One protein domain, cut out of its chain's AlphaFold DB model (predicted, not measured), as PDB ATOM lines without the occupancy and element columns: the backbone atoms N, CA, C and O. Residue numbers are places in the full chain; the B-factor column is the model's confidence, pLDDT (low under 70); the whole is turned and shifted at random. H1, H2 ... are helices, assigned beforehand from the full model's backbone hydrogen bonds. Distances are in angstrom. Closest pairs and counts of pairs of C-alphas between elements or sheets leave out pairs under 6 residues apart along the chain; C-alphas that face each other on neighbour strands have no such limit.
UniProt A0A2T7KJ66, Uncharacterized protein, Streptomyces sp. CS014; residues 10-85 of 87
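Overview. This is residues 10 to 85 of the 87 residues of an uncharacterized protein of Streptomyces sp. CS014 (UniProt A0A2T7KJ66). A small knot of three helices, the later part of H2 with H3 and H4, makes the middle of a long, drawn-out chain of helices, with H1 turning a corner off the far end of H2 and H5 reaching away on the other side as an arm. Residues 70 to 85, of which 70 to 83 belong to H5, stick out free, and so do residues 15 to 20, of which 15 to 18 belong to H1. The printed part has 76 residues with five named helices, H1 to H5 in order along the chain, and no named strand; the class is all helix. It is extended, with a radius of gyration of the C-alphas of 17.7 A, and spans 62 by 24 by 19 A.

Along the chain. H1 holds residues 10 to 18 and begins with C-alpha 10 at (-22.034, -11.910, 41.250). H2, residues 23 to 37, is 21.2 A from first to last C-alpha. H3, residues 40 to 47, measures 10.5 A, and H4, residues 51 to 61, begins with C-alpha 51 at (-46.096, -7.855, 29.040) and measures 15.4 A. H5, residues 66 to 83, is the longest helix at 25.9 A and ends with C-alpha 83 at (-73.214, -3.586, 36.666).

Arrangement. H1 and H2 touch only at the corner by their link, and only just, with 3 pairs of C-alphas within 8 A; the closest C-alphas are those of Thr 13 and Val 23, 6.4 A apart. Their lines are about perpendicular, at 84 degrees. H2 and H3 are close but not clearly touching, the closest C-alphas being those of Ala 35 and Leu 43 at 6.7 A, with a steep tilt of 41 degrees, opposite ways. H2 touches H4 with residues 31 to 36 alone; the closest C-alphas, those of Ala 35 and Val 58, are 4.7 A apart, and the lines are about perpendicular at 84 degrees. H3 and H4 touch, closest at the C-alphas of Ser 40 and Ala 54, 5.2 A apart; at 73 degrees they are only just about perpendicular. H5 touches no helix and is apart from H1, H2, H3 and H4. In H1, H2, H3, H4 and H5 every O i to N i+4 pair is within hydrogen-bond range.

Size, cuts and confidence. The two C-alphas farthest apart are those of Arg 18 and Gly 85, at 62.1 A. Without the stretches that stand free, the body has 54 residues and spans 42 by 18 by 14 A. The printed part has no cut, and its four links between helices are tight. The mean pLDDT of the printed part is 90.2; residue 64 and residues 82 to 85 are under 70.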
ATOM      1  N   HIS A  10     -23.163 -11.157  41.792       92.56
ATOM      2  CA  HIS A  10     -22.034 -11.910  41.250       92.56
ATOM      3  C   HIS A  10     -21.557 -13.002  42.219       92.56
ATOM      4  O   HIS A  10     -21.380 -14.151  41.816       92.56
ATOM      5  N   GLY A  11     -21.428 -12.678  43.512       93.62
ATOM      6  CA  GLY A  11     -21.055 -13.650  44.542       93.62
ATOM      7  C   GLY A  11     -22.088 -14.766  44.700       93.62
ATOM      8  O   GLY A  11     -21.723 -15.934  44.823       93.62
ATOM      9  N   MET A  12     -23.379 -14.431  44.625       93.75
ATOM     10  CA  MET A  12     -24.465 -15.413  44.630       93.75
ATOM     11  C   MET A  12     -24.400 -16.322  43.401       93.75
ATOM     12  O   MET A  12     -24.488 -17.539  43.539       93.75
ATOM     13  N   THR A  13     -24.180 -15.751  42.215       94.94
ATOM     14  CA  THR A  13     -24.054 -16.512  40.963       94.94
ATOM     15  C   THR A  13     -22.889 -17.493  41.024       94.94
ATOM     16  O   THR A  13     -23.051 -18.664  40.686       94.94
ATOM     17  N   GLN A  14     -21.730 -17.049  41.518       94.56
ATOM     18  CA  GLN A  14     -20.570 -17.918  41.703       94.56
ATOM     19  C   GLN A  14     -20.865 -19.038  42.708       94.56
ATOM     20  O   GLN A  14     -20.523 -20.193  42.460       94.56
ATOM     21  N   LYS A  15     -21.523 -18.717  43.830       94.56
ATOM     22  CA  LYS A  15     -21.889 -19.705  44.850       94.56
ATOM     23  C   LYS A  15     -22.840 -20.766  44.293       94.56
ATOM     24  O   LYS A  15     -22.597 -21.947  44.498       94.56
ATOM     25  N   LEU A  16     -23.868 -20.362  43.548       95.69
ATOM     26  CA  LEU A  16     -24.789 -21.283  42.873       95.69
ATOM     27  C   LEU A  16     -24.063 -22.143  41.828       95.69
ATOM     28  O   LEU A  16     -24.252 -23.356  41.792       95.69
ATOM     29  N   GLY A  17     -23.159 -21.543  41.048       95.44
ATOM     30  CA  GLY A  17     -22.341 -22.263  40.071       95.44
ATOM     31  C   GLY A  17     -21.448 -23.340  40.696       95.44
ATOM     32  O   GLY A  17     -21.330 -24.426  40.136       95.44
ATOM     33  N   ARG A  18     -20.889 -23.097  41.892       95.88
ATOM     34  CA  ARG A  18     -20.120 -24.110  42.647       95.88
ATOM     35  C   ARG A  18     -20.953 -25.330  43.050       95.88
ATOM     36  O   ARG A  18     -20.387 -26.398  43.237       95.88
ATOM     37  N   HIS A  19     -22.270 -25.178  43.162       96.50
ATOM     38  CA  HIS A  19     -23.205 -26.277  43.415       96.50
ATOM     39  C   HIS A  19     -23.798 -26.865  42.123       96.50
ATOM     40  O   HIS A  19     -24.768 -27.612  42.183       96.50
ATOM     41  N   GLY A  20     -23.250 -26.521  40.953       95.88
ATOM     42  CA  GLY A  20     -23.733 -27.031  39.672       95.88
ATOM     43  C   GLY A  20     -25.058 -26.418  39.218       95.88
ATOM     44  O   GLY A  20     -25.718 -26.989  38.357       95.88
ATOM     45  N   ILE A  21     -25.458 -25.261  39.765       95.94
ATOM     46  CA  ILE A  21     -26.683 -24.555  39.370       95.94
ATOM     47  C   ILE A  21     -26.312 -23.427  38.393       95.94
ATOM     48  O   ILE A  21     -25.932 -22.329  38.822       95.94
ATOM     49  N   PRO A  22     -26.415 -23.644  37.067       94.75
ATOM     50  CA  PRO A  22     -26.172 -22.598  36.082       94.75
ATOM     51  C   PRO A  22     -27.327 -21.589  36.094       94.75
ATOM     52  O   PRO A  22     -28.340 -21.788  35.428       94.75
ATOM     53  N   VAL A  23     -27.166 -20.481  36.827       94.81
ATOM     54  CA  VAL A  23     -28.232 -19.495  37.110       94.81
ATOM     55  C   VAL A  23     -29.044 -19.093  35.879       94.81
ATOM     56  O   VAL A  23     -30.270 -19.114  35.922       94.81
ATOM     57  N   ARG A  24     -28.385 -18.753  34.762       93.62
ATOM     58  CA  ARG A  24     -29.081 -18.320  33.540       93.62
ATOM     59  C   ARG A  24     -29.931 -19.440  32.941       93.62
ATOM     60  O   ARG A  24     -31.088 -19.214  32.604       93.62
ATOM     61  N   THR A  25     -29.359 -20.633  32.809       95.69
ATOM     62  CA  THR A  25     -30.048 -21.795  32.234       95.69
ATOM     63  C   THR A  25     -31.190 -22.246  33.137       95.69
ATOM     64  O   THR A  25     -32.301 -22.423  32.652       95.69
ATOM     65  N   ALA A  26     -30.949 -22.334  34.447       95.62
ATOM     66  CA  ALA A  26     -31.962 -22.687  35.437       95.62
ATOM     67  C   ALA A  26     -33.131 -21.690  35.433       95.62
ATOM     68  O   ALA A  26     -34.288 -22.098  35.390       95.62
ATOM     69  N   ARG A  27     -32.841 -20.381  35.387       94.75
ATOM     70  CA  ARG A  27     -33.872 -19.339  35.282       94.75
ATOM     71  C   ARG A  27     -34.691 -19.473  34.001       94.75
ATOM     72  O   ARG A  27     -35.910 -19.377  34.055       94.75
ATOM     73  N   ASN A  28     -34.041 -19.685  32.859       95.06
ATOM     74  CA  ASN A  28     -34.741 -19.830  31.583       95.06
ATOM     75  C   ASN A  28     -35.617 -21.088  31.552       95.06
ATOM     76  O   ASN A  28     -36.732 -21.028  31.047       95.06
ATOM     77  N   ALA A  29     -35.143 -22.200  32.119       94.81
ATOM     78  CA  ALA A  29     -35.921 -23.430  32.230       94.81
ATOM     79  C   ALA A  29     -37.149 -23.236  33.133       94.81
ATOM     80  O   ALA A  29     -38.254 -23.606  32.748       94.81
ATOM     81  N   ALA A  30     -36.978 -22.579  34.285       95.62
ATOM     82  CA  ALA A  30     -38.086 -22.237  35.172       95.62
ATOM     83  C   ALA A  30     -39.112 -21.318  34.485       95.62
ATOM     84  O   ALA A  30     -40.310 -21.541  34.608       95.62
ATOM     85  N   LEU A  31     -38.659 -20.319  33.716       95.62
ATOM     86  CA  LEU A  31     -39.555 -19.450  32.947       95.62
ATOM     87  C   LEU A  31     -40.299 -20.206  31.846       95.62
ATOM     88  O   LEU A  31     -41.479 -19.947  31.647       95.62
ATOM     89  N   ALA A  32     -39.640 -21.133  31.149       93.94
ATOM     90  CA  ALA A  32     -40.294 -21.963  30.142       93.94
ATOM     91  C   ALA A  32     -41.361 -22.877  30.766       93.94
ATOM     92  O   ALA A  32     -42.452 -22.979  30.215       93.94
ATOM     93  N   ALA A  33     -41.073 -23.480  31.925       94.62
ATOM     94  CA  ALA A  33     -42.036 -24.296  32.664       94.62
ATOM     95  C   ALA A  33     -43.242 -23.461  33.125       94.62
ATOM     96  O   ALA A  33     -44.373 -23.781  32.785       94.62
ATOM     97  N   LEU A  34     -43.006 -22.319  33.781       95.00
ATOM     98  CA  LEU A  34     -44.087 -21.413  34.184       95.00
ATOM     99  C   LEU A  34     -44.907 -20.921  32.988       95.00
ATOM    100  O   LEU A  34     -46.120 -20.820  33.083       95.00
ATOM    101  N   ALA A  35     -44.274 -20.625  31.855       94.69
ATOM    102  CA  ALA A  35     -44.973 -20.191  30.647       94.69
ATOM    103  C   ALA A  35     -45.790 -21.310  29.973       94.69
ATOM    104  O   ALA A  35     -46.699 -21.014  29.195       94.69
ATOM    105  N   ALA A  36     -45.475 -22.575  30.262       92.56
ATOM    106  CA  ALA A  36     -46.263 -23.728  29.839       92.56
ATOM    107  C   ALA A  36     -47.498 -23.961  30.725       92.56
ATOM    108  O   ALA A  36     -48.423 -24.640  30.275       92.56
ATOM    109  N   ASP A  37     -47.519 -23.373  31.927       92.81
ATOM    110  CA  ASP A  37     -48.569 -23.548  32.939       92.81
ATOM    111  C   ASP A  37     -49.355 -22.260  33.256       92.81
ATOM    112  O   ASP A  37     -50.426 -22.332  33.859       92.81
ATOM    113  N   LEU A  38     -48.875 -21.088  32.823       93.06
ATOM    114  CA  LEU A  38     -49.505 -19.793  33.079       93.06
ATOM    115  C   LEU A  38     -49.744 -18.974  31.795       93.06
ATOM    116  O   LEU A  38     -48.826 -18.791  30.988       93.06
ATOM    117  N   PRO A  39     -50.928 -18.346  31.656       92.50
ATOM    118  CA  PRO A  39     -51.185 -17.330  30.640       92.50
ATOM    119  C   PRO A  39     -50.265 -16.110  30.781       92.50
ATOM    120  O   PRO A  39     -49.867 -15.720  31.882       92.50
ATOM    121  N   SER A  40     -49.997 -15.423  29.665       93.19
ATOM    122  CA  SER A  40     -49.048 -14.298  29.629       93.19
ATOM    123  C   SER A  40     -49.333 -13.157  30.619       93.19
ATOM    124  O   SER A  40     -48.352 -12.615  31.131       93.19
ATOM    125  N   PRO A  41     -50.587 -12.737  30.886       94.06
ATOM    126  CA  PRO A  41     -50.848 -11.698  31.883       94.06
ATOM    127  C   PRO A  41     -50.430 -12.131  33.292       94.06
ATOM    128  O   PRO A  41     -49.701 -11.404  33.956       94.06
ATOM    129  N   ILE A  42     -50.782 -13.356  33.697       95.38
ATOM    130  CA  ILE A  42     -50.428 -13.898  35.016       95.38
ATOM    131  C   ILE A  42     -48.912 -14.070  35.133       95.38
ATOM    132  O   ILE A  42     -48.319 -13.697  36.143       95.38
ATOM    133  N   LEU A  43     -48.260 -14.567  34.077       95.88
ATOM    134  CA  LEU A  43     -46.804 -14.683  34.043       95.88
ATOM    135  C   LEU A  43     -46.116 -13.317  34.217       95.88
ATOM    136  O   LEU A  43     -45.116 -13.228  34.931       95.88
ATOM    137  N   ALA A  44     -46.634 -12.260  33.581       97.00
ATOM    138  CA  ALA A  44     -46.100 -10.905  33.719       97.00
ATOM    139  C   ALA A  44     -46.242 -10.388  35.156       97.00
ATOM    140  O   ALA A  44     -45.260  -9.905  35.718       97.00
ATOM    141  N   ASP A  45     -47.420 -10.558  35.758       96.50
ATOM    142  CA  ASP A  45     -47.720 -10.067  37.105       96.50
ATOM    143  C   ASP A  45     -46.886 -10.791  38.174       96.50
ATOM    144  O   ASP A  45     -46.263 -10.148  39.018       96.50
ATOM    145  N   VAL A  46     -46.787 -12.125  38.099       96.50
ATOM    146  CA  VAL A  46     -46.040 -12.938  39.081       96.50
ATOM    147  C   VAL A  46     -44.532 -12.693  39.004       96.50
ATOM    148  O   VAL A  46     -43.836 -12.734  40.017       96.50
ATOM    149  N   THR A  47     -43.997 -12.450  37.806       95.38
ATOM    150  CA  THR A  47     -42.546 -12.277  37.606       95.38
ATOM    151  C   THR A  47     -42.101 -10.815  37.543       95.38
ATOM    152  O   THR A  47     -40.898 -10.549  37.485       95.38
ATOM    153  N   GLY A  48     -43.048  -9.872  37.522       96.25
ATOM    154  CA  GLY A  48     -42.800  -8.438  37.369       96.25
ATOM    155  C   GLY A  48     -42.207  -8.039  36.012       96.25
ATOM    156  O   GLY A  48     -41.617  -6.966  35.891       96.25
ATOM    157  N   MET A  49     -42.291  -8.899  34.988       96.06
ATOM    158  CA  MET A  49     -41.708  -8.612  33.675       96.06
ATOM    159  C   MET A  49     -42.667  -7.856  32.757       96.06
ATOM    160  O   MET A  49     -43.885  -7.940  32.872       96.06
ATOM    161  N   HIS A  50     -42.111  -7.159  31.765       97.00
ATOM    162  CA  HIS A  50     -42.915  -6.467  30.762       97.00
ATOM    163  C   HIS A  50     -43.830  -7.437  29.991       97.00
ATOM    164  O   HIS A  50     -43.393  -8.518  29.585       97.00
ATOM    165  N   ARG A  51     -45.070  -7.017  29.698       94.38
ATOM    166  CA  ARG A  51     -46.096  -7.855  29.040       94.38
ATOM    167  C   ARG A  51     -45.615  -8.505  27.738       94.38
ATOM    168  O   ARG A  51     -45.819  -9.695  27.539       94.38
ATOM    169  N   HIS A  52     -44.911  -7.767  26.875       96.31
ATOM    170  CA  HIS A  52     -44.347  -8.339  25.638       96.31
ATOM    171  C   HIS A  52     -43.302  -9.437  25.883       96.31
ATOM    172  O   HIS A  52     -43.193 -10.370  25.088       96.31
ATOM    173  N   THR A  53     -42.546  -9.356  26.978       96.25
ATOM    174  CA  THR A  53     -41.576 -10.393  27.347       96.25
ATOM    175  C   THR A  53     -42.297 -11.659  27.795       96.25
ATOM    176  O   THR A  53     -41.932 -12.745  27.350       96.25
ATOM    177  N   ALA A  54     -43.358 -11.522  28.596       95.62
ATOM    178  CA  ALA A  54     -44.195 -12.648  29.000       95.62
ATOM    179  C   ALA A  54     -44.873 -13.316  27.789       95.62
ATOM    180  O   ALA A  54     -44.834 -14.539  27.670       95.62
ATOM    181  N   LEU A  55     -45.381 -12.523  26.833       94.25
ATOM    182  CA  LEU A  55     -45.964 -13.041  25.587       94.25
ATOM    183  C   LEU A  55     -44.960 -13.888  24.803       94.25
ATOM    184  O   LEU A  55     -45.298 -14.965  24.319       94.25
ATOM    185  N   ARG A  56     -43.706 -13.430  24.703       94.50
ATOM    186  CA  ARG A  56     -42.648 -14.176  24.014       94.50
ATOM    187  C   ARG A  56     -42.346 -15.508  24.701       94.50
ATOM    188  O   ARG A  56     -42.137 -16.493  24.002       94.50
ATOM    189  N   TRP A  57     -42.329 -15.551  26.033       95.12
ATOM    190  CA  TRP A  57     -42.103 -16.792  26.781       95.12
ATOM    191  C   TRP A  57     -43.248 -17.790  26.623       95.12
ATOM    192  O   TRP A  57     -42.988 -18.962  26.370       95.12
ATOM    193  N   VAL A  58     -44.498 -17.328  26.682       93.44
ATOM    194  CA  VAL A  58     -45.673 -18.181  26.435       93.44
ATOM    195  C   VAL A  58     -45.675 -18.716  25.003       93.44
ATOM    196  O   VAL A  58     -45.828 -19.916  24.787       93.44
ATOM    197  N   ALA A  59     -45.394 -17.860  24.016       91.06
ATOM    198  CA  ALA A  59     -45.267 -18.292  22.627       91.06
ATOM    199  C   ALA A  59     -44.116 -19.293  22.431       91.06
ATOM    200  O   ALA A  59     -44.240 -20.228  21.636       91.06
ATOM    201  N   TYR A  60     -43.002 -19.111  23.146       90.44
ATOM    202  CA  TYR A  60     -41.864 -20.031  23.142       90.44
ATOM    203  C   TYR A  60     -42.218 -21.393  23.754       90.44
ATOM    204  O   TYR A  60     -41.824 -22.416  23.202       90.44
ATOM    205  N   ALA A  61     -43.007 -21.416  24.830       89.19
ATOM    206  CA  ALA A  61     -43.502 -22.645  25.450       89.19
ATOM    207  C   ALA A  61     -44.557 -23.381  24.597       89.19
ATOM    208  O   ALA A  61     -44.888 -24.522  24.903       89.19
ATOM    209  N   ARG A  62     -45.059 -22.753  23.516       76.31
ATOM    210  CA  ARG A  62     -46.009 -23.330  22.539       76.31
ATOM    211  C   ARG A  62     -47.306 -23.869  23.164       76.31
ATOM    212  O   ARG A  62     -47.956 -24.724  22.571       76.31
ATOM    213  N   ARG A  63     -47.700 -23.367  24.338       72.75
ATOM    214  CA  ARG A  63     -48.953 -23.752  24.999       72.75
ATOM    215  C   ARG A  63     -50.117 -22.924  24.451       72.75
ATOM    216  O   ARG A  63     -49.994 -21.705  24.321       72.75
ATOM    217  N   ASP A  64     -51.228 -23.588  24.151       69.88
ATOM    218  CA  ASP A  64     -52.509 -22.934  23.879       69.88
ATOM    219  C   ASP A  64     -53.193 -22.558  25.206       69.88
ATOM    220  O   ASP A  64     -53.220 -23.353  26.144       69.88
ATOM    221  N   TRP A  65     -53.717 -21.333  25.280       76.75
ATOM    222  CA  TRP A  65     -54.399 -20.757  26.445       76.75
ATOM    223  C   TRP A  65     -55.856 -20.380  26.146       76.75
ATOM    224  O   TRP A  65     -56.434 -19.550  26.854       76.75
ATOM    225  N   ALA A  66     -56.456 -20.964  25.103       82.31
ATOM    226  CA  ALA A  66     -57.849 -20.734  24.725       82.31
ATOM    227  C   ALA A  66     -58.825 -20.903  25.905       82.31
ATOM    228  O   ALA A  66     -59.702 -20.062  26.088       82.31
ATOM    229  N   GLU A  67     -58.620 -21.912  26.759       82.19
ATOM    230  CA  GLU A  67     -59.452 -22.144  27.950       82.19
ATOM    231  C   GLU A  67     -59.409 -20.973  28.942       82.19
ATOM    232  O   GLU A  67     -60.448 -20.523  29.420       82.19
ATOM    233  N   TYR A  68     -58.225 -20.411  29.210       82.19
ATOM    234  CA  TYR A  68     -58.104 -19.233  30.074       82.19
ATOM    235  C   TYR A  68     -58.821 -18.015  29.480       82.19
ATOM    236  O   TYR A  68     -59.456 -17.249  30.208       82.19
ATOM    237  N   LEU A  69     -58.719 -17.819  28.162       86.81
ATOM    238  CA  LEU A  69     -59.405 -16.720  27.481       86.81
ATOM    239  C   LEU A  69     -60.928 -16.883  27.537       86.81
ATOM    240  O   LEU A  69     -61.615 -15.888  27.761       86.81
ATOM    241  N   ALA A  70     -61.437 -18.109  27.390       89.56
ATOM    242  CA  ALA A  70     -62.860 -18.416  27.518       89.56
ATOM    243  C   ALA A  70     -63.370 -18.115  28.935       89.56
ATOM    244  O   ALA A  70     -64.257 -17.278  29.096       89.56
ATOM    245  N   ALA A  71     -62.721 -18.673  29.964       89.88
ATOM    246  CA  ALA A  71     -63.091 -18.438  31.363       89.88
ATOM    247  C   ALA A  71     -63.027 -16.948  31.745       89.88
ATOM    248  O   ALA A  71     -63.860 -16.430  32.489       89.88
ATOM    249  N   ARG A  72     -62.043 -16.215  31.208       89.00
ATOM    250  CA  ARG A  72     -61.944 -14.769  31.426       89.00
ATOM    251  C   ARG A  72     -63.079 -13.999  30.751       89.00
ATOM    252  O   ARG A  72     -63.586 -13.048  31.341       89.00
ATOM    253  N   ALA A  73     -63.455 -14.377  29.531       91.44
ATOM    254  CA  ALA A  73     -64.557 -13.744  28.815       91.44
ATOM    255  C   ALA A  73     -65.903 -13.977  29.523       91.44
ATOM    256  O   ALA A  73     -66.705 -13.047  29.604       91.44
ATOM    257  N   GLU A  74     -66.114 -15.171  30.082       92.38
ATOM    258  CA  GLU A  74     -67.283 -15.503  30.908       92.38
ATOM    259  C   GLU A  74     -67.365 -14.599  32.146       92.38
ATOM    260  O   GLU A  74     -68.349 -13.879  32.318       92.38
ATOM    261  N   GLY A  75     -66.289 -14.507  32.938       90.38
ATOM    262  CA  GLY A  75     -66.264 -13.626  34.115       90.38
ATOM    263  C   GLY A  75     -66.389 -12.127  33.783       90.38
ATOM    264  O   GLY A  75     -66.877 -11.331  34.590       90.38
ATOM    265  N   ASP A  76     -65.963 -11.705  32.589       89.38
ATOM    266  CA  ASP A  76     -66.190 -10.338  32.103       89.38
ATOM    267  C   ASP A  76     -67.658 -10.101  31.704       89.38
ATOM    268  O   ASP A  76     -68.171  -8.996  31.907       89.38
ATOM    269  N   ALA A  77     -68.351 -11.109  31.165       87.06
ATOM    270  CA  ALA A  77     -69.776 -11.032  30.845       87.06
ATOM    271  C   ALA A  77     -70.641 -10.970  32.114       87.06
ATOM    272  O   ALA A  77     -71.508 -10.100  32.217       87.06
ATOM    273  N   GLU A  78     -70.354 -11.809  33.110       85.25
ATOM    274  CA  GLU A  78     -71.054 -11.821  34.404       85.25
ATOM    275  C   GLU A  78     -70.976 -10.459  35.110       85.25
ATOM    276  O   GLU A  78     -71.996  -9.890  35.505       85.25
ATOM    277  N   ARG A  79     -69.781  -9.852  35.163       83.75
ATOM    278  CA  ARG A  79     -69.600  -8.514  35.756       83.75
ATOM    279  C   ARG A  79     -70.382  -7.412  35.043       83.75
ATOM    280  O   ARG A  79     -70.788  -6.442  35.681       83.75
ATOM    281  N   ARG A  80     -70.588  -7.529  33.728       78.50
ATOM    282  CA  ARG A  80     -71.402  -6.569  32.960       78.50
ATOM    283  C   ARG A  80     -72.888  -6.712  33.277       78.50
ATOM    284  O   ARG A  80     -73.572  -5.696  33.356       78.50
ATOM    285  N   HIS A  81     -73.374  -7.937  33.483       72.69
ATOM    286  CA  HIS A  81     -74.757  -8.180  33.895       72.69
ATOM    287  C   HIS A  81     -75.051  -7.610  35.288       72.69
ATOM    288  O   HIS A  81     -76.082  -6.966  35.469       72.69
ATOM    289  N   GLU A  82     -74.124  -7.752  36.235       69.81
ATOM    290  CA  GLU A  82     -74.264  -7.189  37.585       69.81
ATOM    291  C   GLU A  82     -74.205  -5.648  37.593       69.81
ATOM    292  O   GLU A  82     -74.995  -4.984  38.265       69.81
ATOM    293  N   GLY A  83     -73.326  -5.046  36.782       66.06
ATOM    294  CA  GLY A  83     -73.214  -3.586  36.666       66.06
ATOM    295  C   GLY A  83     -74.416  -2.898  36.004       66.06
ATOM    296  O   GLY A  83     -74.646  -1.717  36.249       66.06
ATOM    297  N   ASN A  84     -75.196  -3.626  35.198       63.84
ATOM    298  CA  ASN A  84     -76.386  -3.121  34.501       63.84
ATOM    299  C   ASN A  84     -77.696  -3.325  35.300       63.84
ATOM    300  O   ASN A  84     -78.776  -3.026  34.798       63.84
ATOM    301  N   GLY A  85     -77.611  -3.867  36.524       61.03
ATOM    302  CA  GLY A  85     -78.757  -4.248  37.358       61.03
ATOM    303  C   GLY A  85     -79.041  -3.354  38.571       61.03
ATOM    304  O   GLY A  85     -79.827  -3.756  39.428       61.03
TER     305      GLY A  85